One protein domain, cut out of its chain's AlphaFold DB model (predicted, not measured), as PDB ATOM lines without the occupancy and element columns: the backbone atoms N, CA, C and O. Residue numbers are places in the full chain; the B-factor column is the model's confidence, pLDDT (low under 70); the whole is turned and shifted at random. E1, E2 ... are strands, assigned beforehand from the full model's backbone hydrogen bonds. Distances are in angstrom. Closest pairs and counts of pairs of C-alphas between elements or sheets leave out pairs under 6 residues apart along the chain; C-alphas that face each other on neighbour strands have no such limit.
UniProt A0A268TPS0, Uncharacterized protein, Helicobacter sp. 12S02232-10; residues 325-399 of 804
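Overview. This is residues 325 to 399 of the 804 residues of an uncharacterized protein of Helicobacter sp. 12S02232-10 (UniProt A0A268TPS0). Picture a long, loose chain of three small antiparallel sheets: the three strands E3, E6 and E7 in the middle, the hairpin E1 and E2 set crosswise at one end, and the small hairpin E4 and E5 at the other, where E5 runs on into E6. The last stretch, residues 388 to 399, folds back along E6 and E5. The printed part has 75 residues with seven named strands, E1 to E7 in chain order, and no named helix; the class is all strand, though 37 residues, under half, are in named elements. The largest sheet has the order E3, E6, E7; the whole is loose, with a radius of gyration of the C-alphas of 15.5 A and spans of 49 by 27 by 18 A.

Arrangement. Look first at inner strand E6, residues 373 to 379. Its antiparallel neighbour E3, residues 350 to 354, has N 351 and O 377 at 3.0 A. E7, residues 385 to 387, forms a hairpin with E6, with N 386 and O 378 at 2.9 A. E5, residues 369 to 371, runs on into E6 at 28 degrees and forms a hairpin with E4, residues 362 to 364, where N 364 and O 369 are 2.9 A apart. Residues 392 to 393 pair antiparallel with 373 to 374 of E6, and 397 to 398 with 369 to 370 of E5. In the hairpin of E1, residues 329 to 336, and E2, residues 339 to 346, N 330 and O 345 are 2.8 A apart. The closest C-alphas of E1 and E7, Val 332 and Tyr 386, are 7.4 A apart; E1 and E4 are apart.

Along the chain. Find C-alpha 329 at (18.437, 29.805, 10.476), where E1 begins its 20.6 A; E2 spans 22.9 A, E3 13.3 A and E6 19.4 A. E4 spans 6.6 A, E5 and E7 6.8 A each, and E7 ends at C-alpha 387, (17.425, 17.685, 19.019).

Size, cuts and confidence. The two C-alphas farthest apart, Gly 337 and Ala 366, are 49.4 A apart. The printed part has no cut and no long link, and no printed residue is under 70 in pLDDT.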
ATOM      1  N   ILE A 325      21.827  28.394  16.221       84.69
ATOM      2  CA  ILE A 325      20.807  29.279  15.657       84.69
ATOM      3  C   ILE A 325      21.487  30.613  15.363       84.69
ATOM      4  O   ILE A 325      21.998  31.256  16.278       84.69
ATOM      5  N   LYS A 326      21.527  31.019  14.093       86.25
ATOM      6  CA  LYS A 326      22.117  32.293  13.668       86.25
ATOM      7  C   LYS A 326      21.272  32.903  12.555       86.25
ATOM      8  O   LYS A 326      20.888  32.203  11.625       86.25
ATOM      9  N   ASP A 327      20.962  34.192  12.676       87.12
ATOM     10  CA  ASP A 327      20.217  34.963  11.669       87.12
ATOM     11  C   ASP A 327      18.874  34.317  11.256       87.12
ATOM     12  O   ASP A 327      18.468  34.352  10.098       87.12
ATOM     13  N   GLY A 328      18.176  33.685  12.210       83.00
ATOM     14  CA  GLY A 328      16.886  33.030  11.966       83.00
ATOM     15  C   GLY A 328      16.970  31.670  11.261       83.00
ATOM     16  O   GLY A 328      15.922  31.092  10.968       83.00
ATOM     17  N   VAL A 329      18.175  31.138  11.040       84.50
ATOM     18  CA  VAL A 329      18.437  29.805  10.476       84.50
ATOM     19  C   VAL A 329      19.047  28.904  11.551       84.50
ATOM     20  O   VAL A 329      19.953  29.305  12.286       84.50
ATOM     21  N   VAL A 330      18.547  27.675  11.648       87.38
ATOM     22  CA  VAL A 330      19.090  26.624  12.513       87.38
ATOM     23  C   VAL A 330      20.022  25.755  11.686       87.38
ATOM     24  O   VAL A 330      19.598  25.210  10.670       87.38
ATOM     25  N   GLY A 331      21.272  25.619  12.118       88.44
ATOM     26  CA  GLY A 331      22.232  24.675  11.559       88.44
ATOM     27  C   GLY A 331      22.386  23.460  12.467       88.44
ATOM     28  O   GLY A 331      22.692  23.617  13.647       88.44
ATOM     29  N   VAL A 332      22.207  22.253  11.930       89.12
ATOM     30  CA  VAL A 332      22.473  20.986  12.630       89.12
ATOM     31  C   VAL A 332      23.508  20.195  11.849       89.12
ATOM     32  O   VAL A 332      23.342  19.964  10.655       89.12
ATOM     33  N   TYR A 333      24.564  19.747  12.523       88.25
ATOM     34  CA  TYR A 333      25.535  18.839  11.923       88.25
ATOM     35  C   TYR A 333      25.151  17.392  12.241       88.25
ATOM     36  O   TYR A 333      25.132  16.999  13.406       88.25
ATOM     37  N   ALA A 334      24.861  16.591  11.214       83.56
ATOM     38  CA  ALA A 334      24.516  15.178  11.362       83.56
ATOM     39  C   ALA A 334      25.499  14.280  10.601       83.56
ATOM     40  O   ALA A 334      25.990  14.638   9.530       83.56
ATOM     41  N   SER A 335      25.799  13.105  11.162       83.19
ATOM     42  CA  SER A 335      26.702  12.140  10.532       83.19
ATOM     43  C   SER A 335      25.973  11.384   9.422       83.19
ATOM     44  O   SER A 335      25.077  10.580   9.683       83.19
ATOM     45  N   VAL A 336      26.365  11.639   8.175       81.75
ATOM     46  CA  VAL A 336      25.863  10.944   6.987       81.75
ATOM     47  C   VAL A 336      27.047  10.284   6.294       81.75
ATOM     48  O   VAL A 336      28.005  10.945   5.892       81.75
ATOM     49  N   GLY A 337      27.019   8.951   6.220       81.94
ATOM     50  CA  GLY A 337      28.107   8.172   5.623       81.94
ATOM     51  C   GLY A 337      29.456   8.318   6.341       81.94
ATOM     52  O   GLY A 337      30.491   8.210   5.695       81.94
ATOM     53  N   GLY A 338      29.462   8.603   7.650       81.12
ATOM     54  CA  GLY A 338      30.689   8.807   8.435       81.12
ATOM     55  C   GLY A 338      31.286  10.218   8.344       81.12
ATOM     56  O   GLY A 338      32.345  10.463   8.912       81.12
ATOM     57  N   SER A 339      30.603  11.150   7.674       81.88
ATOM     58  CA  SER A 339      31.000  12.557   7.563       81.88
ATOM     59  C   SER A 339      29.924  13.476   8.151       81.88
ATOM     60  O   SER A 339      28.734  13.243   7.944       81.88
ATOM     61  N   CYS A 340      30.318  14.506   8.906       84.88
ATOM     62  CA  CYS A 340      29.379  15.484   9.461       84.88
ATOM     63  C   CYS A 340      28.958  16.484   8.381       84.88
ATOM     64  O   CYS A 340      29.758  17.323   7.960       84.88
ATOM     65  N   GLN A 341      27.701  16.390   7.953       87.25
ATOM     66  CA  GLN A 341      27.078  17.299   6.995       87.25
ATOM     67  C   GLN A 341      26.228  18.331   7.735       87.25
ATOM     68  O   GLN A 341      25.559  17.998   8.713       87.25
ATOM     69  N   LEU A 342      26.285  19.587   7.286       88.25
ATOM     70  CA  LEU A 342      25.453  20.667   7.806       88.25
ATOM     71  C   LEU A 342      24.096  20.639   7.109       88.25
ATOM     72  O   LEU A 342      24.020  20.760   5.889       88.25
ATOM     73  N   PHE A 343      23.045  20.574   7.905       86.94
ATOM     74  CA  PHE A 343      21.680  20.764   7.462       86.94
ATOM     75  C   PHE A 343      21.149  22.072   8.032       86.94
ATOM     76  O   PHE A 343      21.351  22.372   9.210       86.94
ATOM     77  N   THR A 344      20.475  22.856   7.195       87.38
ATOM     78  CA  THR A 344      19.922  24.155   7.581       87.38
ATOM     79  C   THR A 344      18.419  24.181   7.390       87.38
ATOM     80  O   THR A 344      17.934  23.778   6.337       87.38
ATOM     81  N   ALA A 345      17.695  24.719   8.364       86.19
ATOM     82  CA  ALA A 345      16.257  24.942   8.265       86.19
ATOM     83  C   ALA A 345      15.872  26.273   8.936       86.19
ATOM     84  O   ALA A 345      16.616  26.774   9.790       86.19
ATOM     85  N   PRO A 346      14.750  26.902   8.542       86.56
ATOM     86  CA  PRO A 346      14.312  28.145   9.162       86.56
ATOM     87  C   PRO A 346      13.970  27.913  10.640       86.56
ATOM     88  O   PRO A 346      13.449  26.867  11.014       86.56
ATOM     89  N   SER A 347      14.214  28.907  11.491       83.56
ATOM     90  CA  SER A 347      13.876  28.853  12.926       83.56
ATOM     91  C   SER A 347      12.382  28.650  13.207       83.56
ATOM     92  O   SER A 347      12.028  28.160  14.275       83.56
ATOM     93  N   SER A 348      11.504  28.936  12.240       84.12
ATOM     94  CA  SER A 348      10.077  28.604  12.308       84.12
ATOM     95  C   SER A 348       9.781  27.100  12.240       84.12
ATOM     96  O   SER A 348       8.679  26.695  12.596       84.12
ATOM     97  N   ALA A 349      10.739  26.269  11.811       86.31
ATOM     98  CA  ALA A 349      10.622  24.809  11.809       86.31
ATOM     99  C   ALA A 349      10.966  24.172  13.169       86.31
ATOM    100  O   ALA A 349      10.898  22.950  13.311       86.31
ATOM    101  N   ILE A 350      11.351  24.978  14.167       90.44
ATOM    102  CA  ILE A 350      11.582  24.497  15.527       90.44
ATOM    103  C   ILE A 350      10.238  24.207  16.194       90.44
ATOM    104  O   ILE A 350       9.353  25.060  16.225       90.44
ATOM    105  N   TYR A 351      10.113  23.037  16.809       92.38
ATOM    106  CA  TYR A 351       8.976  22.685  17.654       92.38
ATOM    107  C   TYR A 351       9.455  22.051  18.959       92.38
ATOM    108  O   TYR A 351      10.592  21.592  19.084       92.38
ATOM    109  N   ILE A 352       8.586  22.075  19.966       92.12
ATOM    110  CA  ILE A 352       8.899  21.605  21.316       92.12
ATOM    111  C   ILE A 352       8.332  20.201  21.491       92.12
ATOM    112  O   ILE A 352       7.163  19.952  21.196       92.12
ATOM    113  N   LYS A 353       9.159  19.294  22.009       93.12
ATOM    114  CA  LYS A 353       8.710  18.023  22.572       93.12
ATOM    115  C   LYS A 353       8.835  18.075  24.084       93.12
ATOM    116  O   LYS A 353       9.840  18.538  24.619       93.12
ATOM    117  N   GLU A 354       7.811  17.584  24.766       93.31
ATOM    118  CA  GLU A 354       7.729  17.607  26.226       93.31
ATOM    119  C   GLU A 354       7.887  16.200  26.799       93.31
ATOM    120  O   GLU A 354       7.575  15.217  26.121       93.31
ATOM    121  N   ASN A 355       8.366  16.113  28.041       90.56
ATOM    122  CA  ASN A 355       8.492  14.875  28.814       90.56
ATOM    123  C   ASN A 355       9.186  13.731  28.047       90.56
ATOM    124  O   ASN A 355       8.753  12.575  28.069       90.56
ATOM    125  N   GLN A 356      10.247  14.058  27.312       92.12
ATOM    126  CA  GLN A 356      11.024  13.063  26.579       92.12
ATOM    127  C   GLN A 356      11.846  12.202  27.558       92.12
ATOM    128  O   GLN A 356      12.166  12.657  28.657       92.12
ATOM    129  N   PRO A 357      12.251  10.968  27.203       88.06
ATOM    130  CA  PRO A 357      13.120  10.146  28.057       88.06
ATOM    131  C   PRO A 357      14.411  10.855  28.499       88.06
ATOM    132  O   PRO A 357      14.903  10.619  29.597       88.06
ATOM    133  N   THR A 358      14.932  11.760  27.666       89.81
ATOM    134  CA  THR A 358      16.127  12.576  27.931       89.81
ATOM    135  C   THR A 358      15.852  13.882  28.686       89.81
ATOM    136  O   THR A 358      16.800  14.543  29.107       89.81
ATOM    137  N   CYS A 359      14.580  14.246  28.878       93.06
ATOM    138  CA  CYS A 359      14.128  15.441  29.592       93.06
ATOM    139  C   CYS A 359      12.754  15.173  30.223       93.06
ATOM    140  O   CYS A 359      11.713  15.646  29.763       93.06
ATOM    141  N   GLN A 360      12.768  14.327  31.253       92.12
ATOM    142  CA  GLN A 360      11.585  13.952  32.024       92.12
ATOM    143  C   GLN A 360      11.092  15.140  32.860       92.12
ATOM    144  O   GLN A 360      11.893  15.955  33.335       92.12
ATOM    145  N   ASN A 361       9.782  15.194  33.093       92.44
ATOM    146  CA  ASN A 361       9.182  16.146  34.024       92.44
ATOM    147  C   ASN A 361       9.768  15.984  35.434       92.44
ATOM    148  O   ASN A 361       9.958  14.865  35.917       92.44
ATOM    149  N   LYS A 362       9.997  17.102  36.126       91.75
ATOM    150  CA  LYS A 362      10.337  17.094  37.552       91.75
ATOM    151  C   LYS A 362       9.063  17.255  38.354       91.75
ATOM    152  O   LYS A 362       8.351  18.242  38.198       91.75
ATOM    153  N   ILE A 363       8.778  16.277  39.203       89.38
ATOM    154  CA  ILE A 363       7.559  16.243  40.006       89.38
ATOM    155  C   ILE A 363       7.963  16.399  41.462       89.38
ATOM    156  O   ILE A 363       8.691  15.562  41.999       89.38
ATOM    157  N   ASN A 364       7.483  17.458  42.105       89.19
ATOM    158  CA  ASN A 364       7.672  17.669  43.529       89.19
ATOM    159  C   ASN A 364       6.341  17.461  44.253       89.19
ATOM    160  O   ASN A 364       5.505  18.358  44.341       89.19
ATOM    161  N   TYR A 365       6.145  16.260  44.798       84.94
ATOM    162  CA  TYR A 365       4.931  15.922  45.545       84.94
ATOM    163  C   TYR A 365       4.799  16.689  46.869       84.94
ATOM    164  O   TYR A 365       3.678  16.881  47.339       84.94
ATOM    165  N   ALA A 366       5.911  17.155  47.453       85.75
ATOM    166  CA  ALA A 366       5.897  17.917  48.700       85.75
ATOM    167  C   ALA A 366       5.395  19.352  48.481       85.75
ATOM    168  O   ALA A 366       4.551  19.823  49.241       85.75
ATOM    169  N   THR A 367       5.856  20.024  47.418       88.88
ATOM    170  CA  THR A 367       5.361  21.364  47.048       88.88
ATOM    171  C   THR A 367       4.110  21.323  46.170       88.88
ATOM    172  O   THR A 367       3.451  22.345  46.011       88.88
ATOM    173  N   LYS A 368       3.720  20.136  45.678       89.44
ATOM    174  CA  LYS A 368       2.609  19.907  44.737       89.44
ATOM    175  C   LYS A 368       2.799  20.682  43.438       89.44
ATOM    176  O   LYS A 368       1.874  21.322  42.949       89.44
ATOM    177  N   GLU A 369       3.991  20.600  42.869       92.25
ATOM    178  CA  GLU A 369       4.347  21.301  41.639       92.25
ATOM    179  C   GLU A 369       4.981  20.349  40.624       92.25
ATOM    180  O   GLU A 369       5.596  19.338  40.983       92.25
ATOM    181  N   VAL A 370       4.837  20.683  39.343       93.44
ATOM    182  CA  VAL A 370       5.524  20.018  38.236       93.44
ATOM    183  C   VAL A 370       6.237  21.042  37.363       93.44
ATOM    184  O   VAL A 370       5.652  22.044  36.958       93.44
ATOM    185  N   GLU A 371       7.496  20.773  37.045       94.44
ATOM    186  CA  GLU A 371       8.236  21.487  36.007       94.44
ATOM    187  C   GLU A 371       8.274  20.597  34.763       94.44
ATOM    188  O   GLU A 371       8.762  19.458  34.809       94.44
ATOM    189  N   ILE A 372       7.735  21.091  33.648       93.31
ATOM    190  CA  ILE A 372       7.670  20.324  32.405       93.31
ATOM    191  C   ILE A 372       9.042  20.372  31.745       93.31
ATOM    192  O   ILE A 372       9.549  21.456  31.451       93.31
ATOM    193  N   GLY A 373       9.624  19.198  31.502       93.94
ATOM    194  CA  GLY A 373      10.852  19.077  30.728       93.94
ATOM    195  C   GLY A 373      10.555  19.295  29.247       93.94
ATOM    196  O   GLY A 373       9.730  18.585  28.669       93.94
ATOM    197  N   GLN A 374      11.208  20.280  28.641       94.62
ATOM    198  CA  GLN A 374      11.052  20.663  27.244       94.62
ATOM    199  C   GLN A 374      12.373  20.526  26.485       94.62
ATOM    200  O   GLN A 374      13.437  20.954  26.936       94.62
ATOM    201  N   GLU A 375      12.290  19.956  25.287       93.62
ATOM    202  CA  GLU A 375      13.392  19.864  24.334       93.62
ATOM    203  C   GLU A 375      12.939  20.425  22.987       93.62
ATOM    204  O   GLU A 375      11.847  20.123  22.501       93.62
ATOM    205  N   LYS A 376      13.782  21.250  22.367       92.81
ATOM    206  CA  LYS A 376      13.534  21.816  21.042       92.81
ATOM    207  C   LYS A 376      14.083  20.868  19.983       92.81
ATOM    208  O   LYS A 376      15.233  20.428  20.067       92.81
ATOM    209  N   TYR A 377      13.259  20.595  18.983       92.25
ATOM    210  CA  TYR A 377      13.574  19.763  17.833       92.25
ATOM    211  C   TYR A 377      13.387  20.548  16.546       92.25
ATOM    212  O   TYR A 377      12.632  21.518  16.500       92.25
ATOM    213  N   ILE A 378      14.062  20.099  15.496       91.19
ATOM    214  CA  ILE A 378      13.833  20.565  14.136       91.19
ATOM    215  C   ILE A 378      13.616  19.369  13.217       91.19
ATOM    216  O   ILE A 378      14.365  18.393  13.282       91.19
ATOM    217  N   ALA A 379      12.575  19.450  12.394       87.81
ATOM    218  CA  ALA A 379      12.299  18.477  11.349       87.81
ATOM    219  C   ALA A 379      12.936  18.968  10.048       87.81
ATOM    220  O   ALA A 379      12.810  20.143   9.700       87.81
ATOM    221  N   MET A 380      13.642  18.079   9.359       82.94
ATOM    222  CA  MET A 380      14.316  18.379   8.097       82.94
ATOM    223  C   MET A 380      13.654  17.642   6.932       82.94
ATOM    224  O   MET A 380      12.863  16.722   7.141       82.94
ATOM    225  N   ASP A 381      13.986  18.037   5.701       80.44
ATOM    226  CA  ASP A 381      13.391  17.488   4.469       80.44
ATOM    227  C   ASP A 381      13.629  15.975   4.290       80.44
ATOM    228  O   ASP A 381      12.935  15.313   3.520       80.44
ATOM    229  N   ASP A 382      14.586  15.399   5.025       77.62
ATOM    230  CA  ASP A 382      14.833  13.956   5.092       77.62
ATOM    231  C   ASP A 382      13.876  13.212   6.051       77.62
ATOM    232  O   ASP A 382      14.061  12.017   6.300       77.62
ATOM    233  N   ASN A 383      12.859  13.905   6.581       79.12
ATOM    234  CA  ASN A 383      11.932  13.454   7.624       79.12
ATOM    235  C   ASN A 383      12.619  13.017   8.929       79.12
ATOM    236  O   ASN A 383      12.010  12.306   9.733       79.12
ATOM    237  N   LYS A 384      13.874  13.421   9.170       83.69
ATOM    238  CA  LYS A 384      14.541  13.180  10.450       83.69
ATOM    239  C   LYS A 384      14.401  14.385  11.363       83.69
ATOM    240  O   LYS A 384      14.402  15.541  10.941       83.69
ATOM    241  N   GLU A 385      14.281  14.077  12.646       89.75
ATOM    242  CA  GLU A 385      14.162  15.061  13.707       89.75
ATOM    243  C   GLU A 385      15.485  15.140  14.462       89.75
ATOM    244  O   GLU A 385      16.019  14.125  14.918       89.75
ATOM    245  N   TYR A 386      15.994  16.353  14.635       88.25
ATOM    246  CA  TYR A 386      17.233  16.586  15.361       88.25
ATOM    247  C   TYR A 386      16.963  17.415  16.609       88.25
ATOM    248  O   TYR A 386      16.309  18.456  16.546       88.25
ATOM    249  N   LYS A 387      17.477  16.953  17.751       90.19
ATOM    250  CA  LYS A 387      17.425  17.685  19.019       90.19
ATOM    251  C   LYS A 387      18.425  18.837  18.976       90.19
ATOM    252  O   LYS A 387      19.606  18.607  18.717       90.19
ATOM    253  N   ILE A 388      17.964  20.054  19.261       90.12
ATOM    254  CA  ILE A 388      18.780  21.273  19.147       90.12
ATOM    255  C   ILE A 388      18.948  22.068  20.441       90.12
ATOM    256  O   ILE A 388      19.745  23.002  20.471       90.12
ATOM    257  N   SER A 389      18.244  21.706  21.515       88.19
ATOM    258  CA  SER A 389      18.439  22.309  22.838       88.19
ATOM    259  C   SER A 389      18.847  21.282  23.884       88.19
ATOM    260  O   SER A 389      18.618  20.077  23.746       88.19
ATOM    261  N   GLN A 390      19.423  21.782  24.976       89.25
ATOM    262  CA  GLN A 390      19.457  21.039  26.231       89.25
ATOM    263  C   GLN A 390      18.047  20.990  26.844       89.25
ATOM    264  O   GLN A 390      17.126  21.652  26.362       89.25
ATOM    265  N   CYS A 391      17.879  20.158  27.871       92.56
ATOM    266  CA  CYS A 391      16.628  20.070  28.616       92.56
ATOM    267  C   CYS A 391      16.366  21.403  29.331       92.56
ATOM    268  O   CYS A 391      17.149  21.809  30.191       92.56
ATOM    269  N   GLU A 392      15.288  22.080  28.952       93.75
ATOM    270  CA  GLU A 392      14.802  23.302  29.589       93.75
ATOM    271  C   GLU A 392      13.562  22.957  30.421       93.75
ATOM    272  O   GLU A 392      12.790  22.075  30.052       93.75
ATOM    273  N   TYR A 393      13.364  23.630  31.554       94.25
ATOM    274  CA  TYR A 393      12.209  23.402  32.421       94.25
ATOM    275  C   TYR A 393      11.294  24.621  32.406       94.25
ATOM    276  O   TYR A 393      11.761  25.758  32.497       94.25
ATOM    277  N   THR A 394       9.986  24.387  32.298       93.06
ATOM    278  CA  THR A 394       8.997  25.456  32.479       93.06
ATOM    279  C   THR A 394       9.003  25.955  33.924       93.06
ATOM    280  O   THR A 394       9.377  25.198  34.822       93.06
ATOM    281  N   PRO A 395       8.497  27.176  34.188       93.75
ATOM    282  CA  PRO A 395       8.137  27.565  35.544       93.75
ATOM    283  C   PRO A 395       7.237  26.500  36.205       93.75
ATOM    284  O   PRO A 395       6.438  25.874  35.492       93.75
ATOM    285  N   PRO A 396       7.346  26.291  37.530       94.00
ATOM    286  CA  PRO A 396       6.534  25.317  38.250       94.00
ATOM    287  C   PRO A 396       5.030  25.533  38.032       94.00
ATOM    288  O   PRO A 396       4.517  26.644  38.165       94.00
ATOM    289  N   ILE A 397       4.319  24.455  37.703       93.38
ATOM    290  CA  ILE A 397       2.862  24.428  37.554       93.38
ATOM    291  C   ILE A 397       2.275  23.702  38.762       93.38
ATOM    292  O   ILE A 397       2.694  22.591  39.085       93.38
ATOM    293  N   ALA A 398       1.277  24.304  39.410       93.31
ATOM    294  CA  ALA A 398       0.592  23.685  40.538       93.31
ATOM    295  C   ALA A 398      -0.151  22.404  40.114       93.31
ATOM    296  O   ALA A 398      -0.921  22.391  39.149       93.31
ATOM    297  N   LEU A 399       0.049  21.331  40.875       92.12
ATOM    298  CA  LEU A 399      -0.646  20.063  40.722       92.12
ATOM    299  C   LEU A 399      -1.963  20.081  41.497       92.12
ATOM    300  O   LEU A 399      -2.023  20.415  42.680       92.12
TER     301      LEU A 399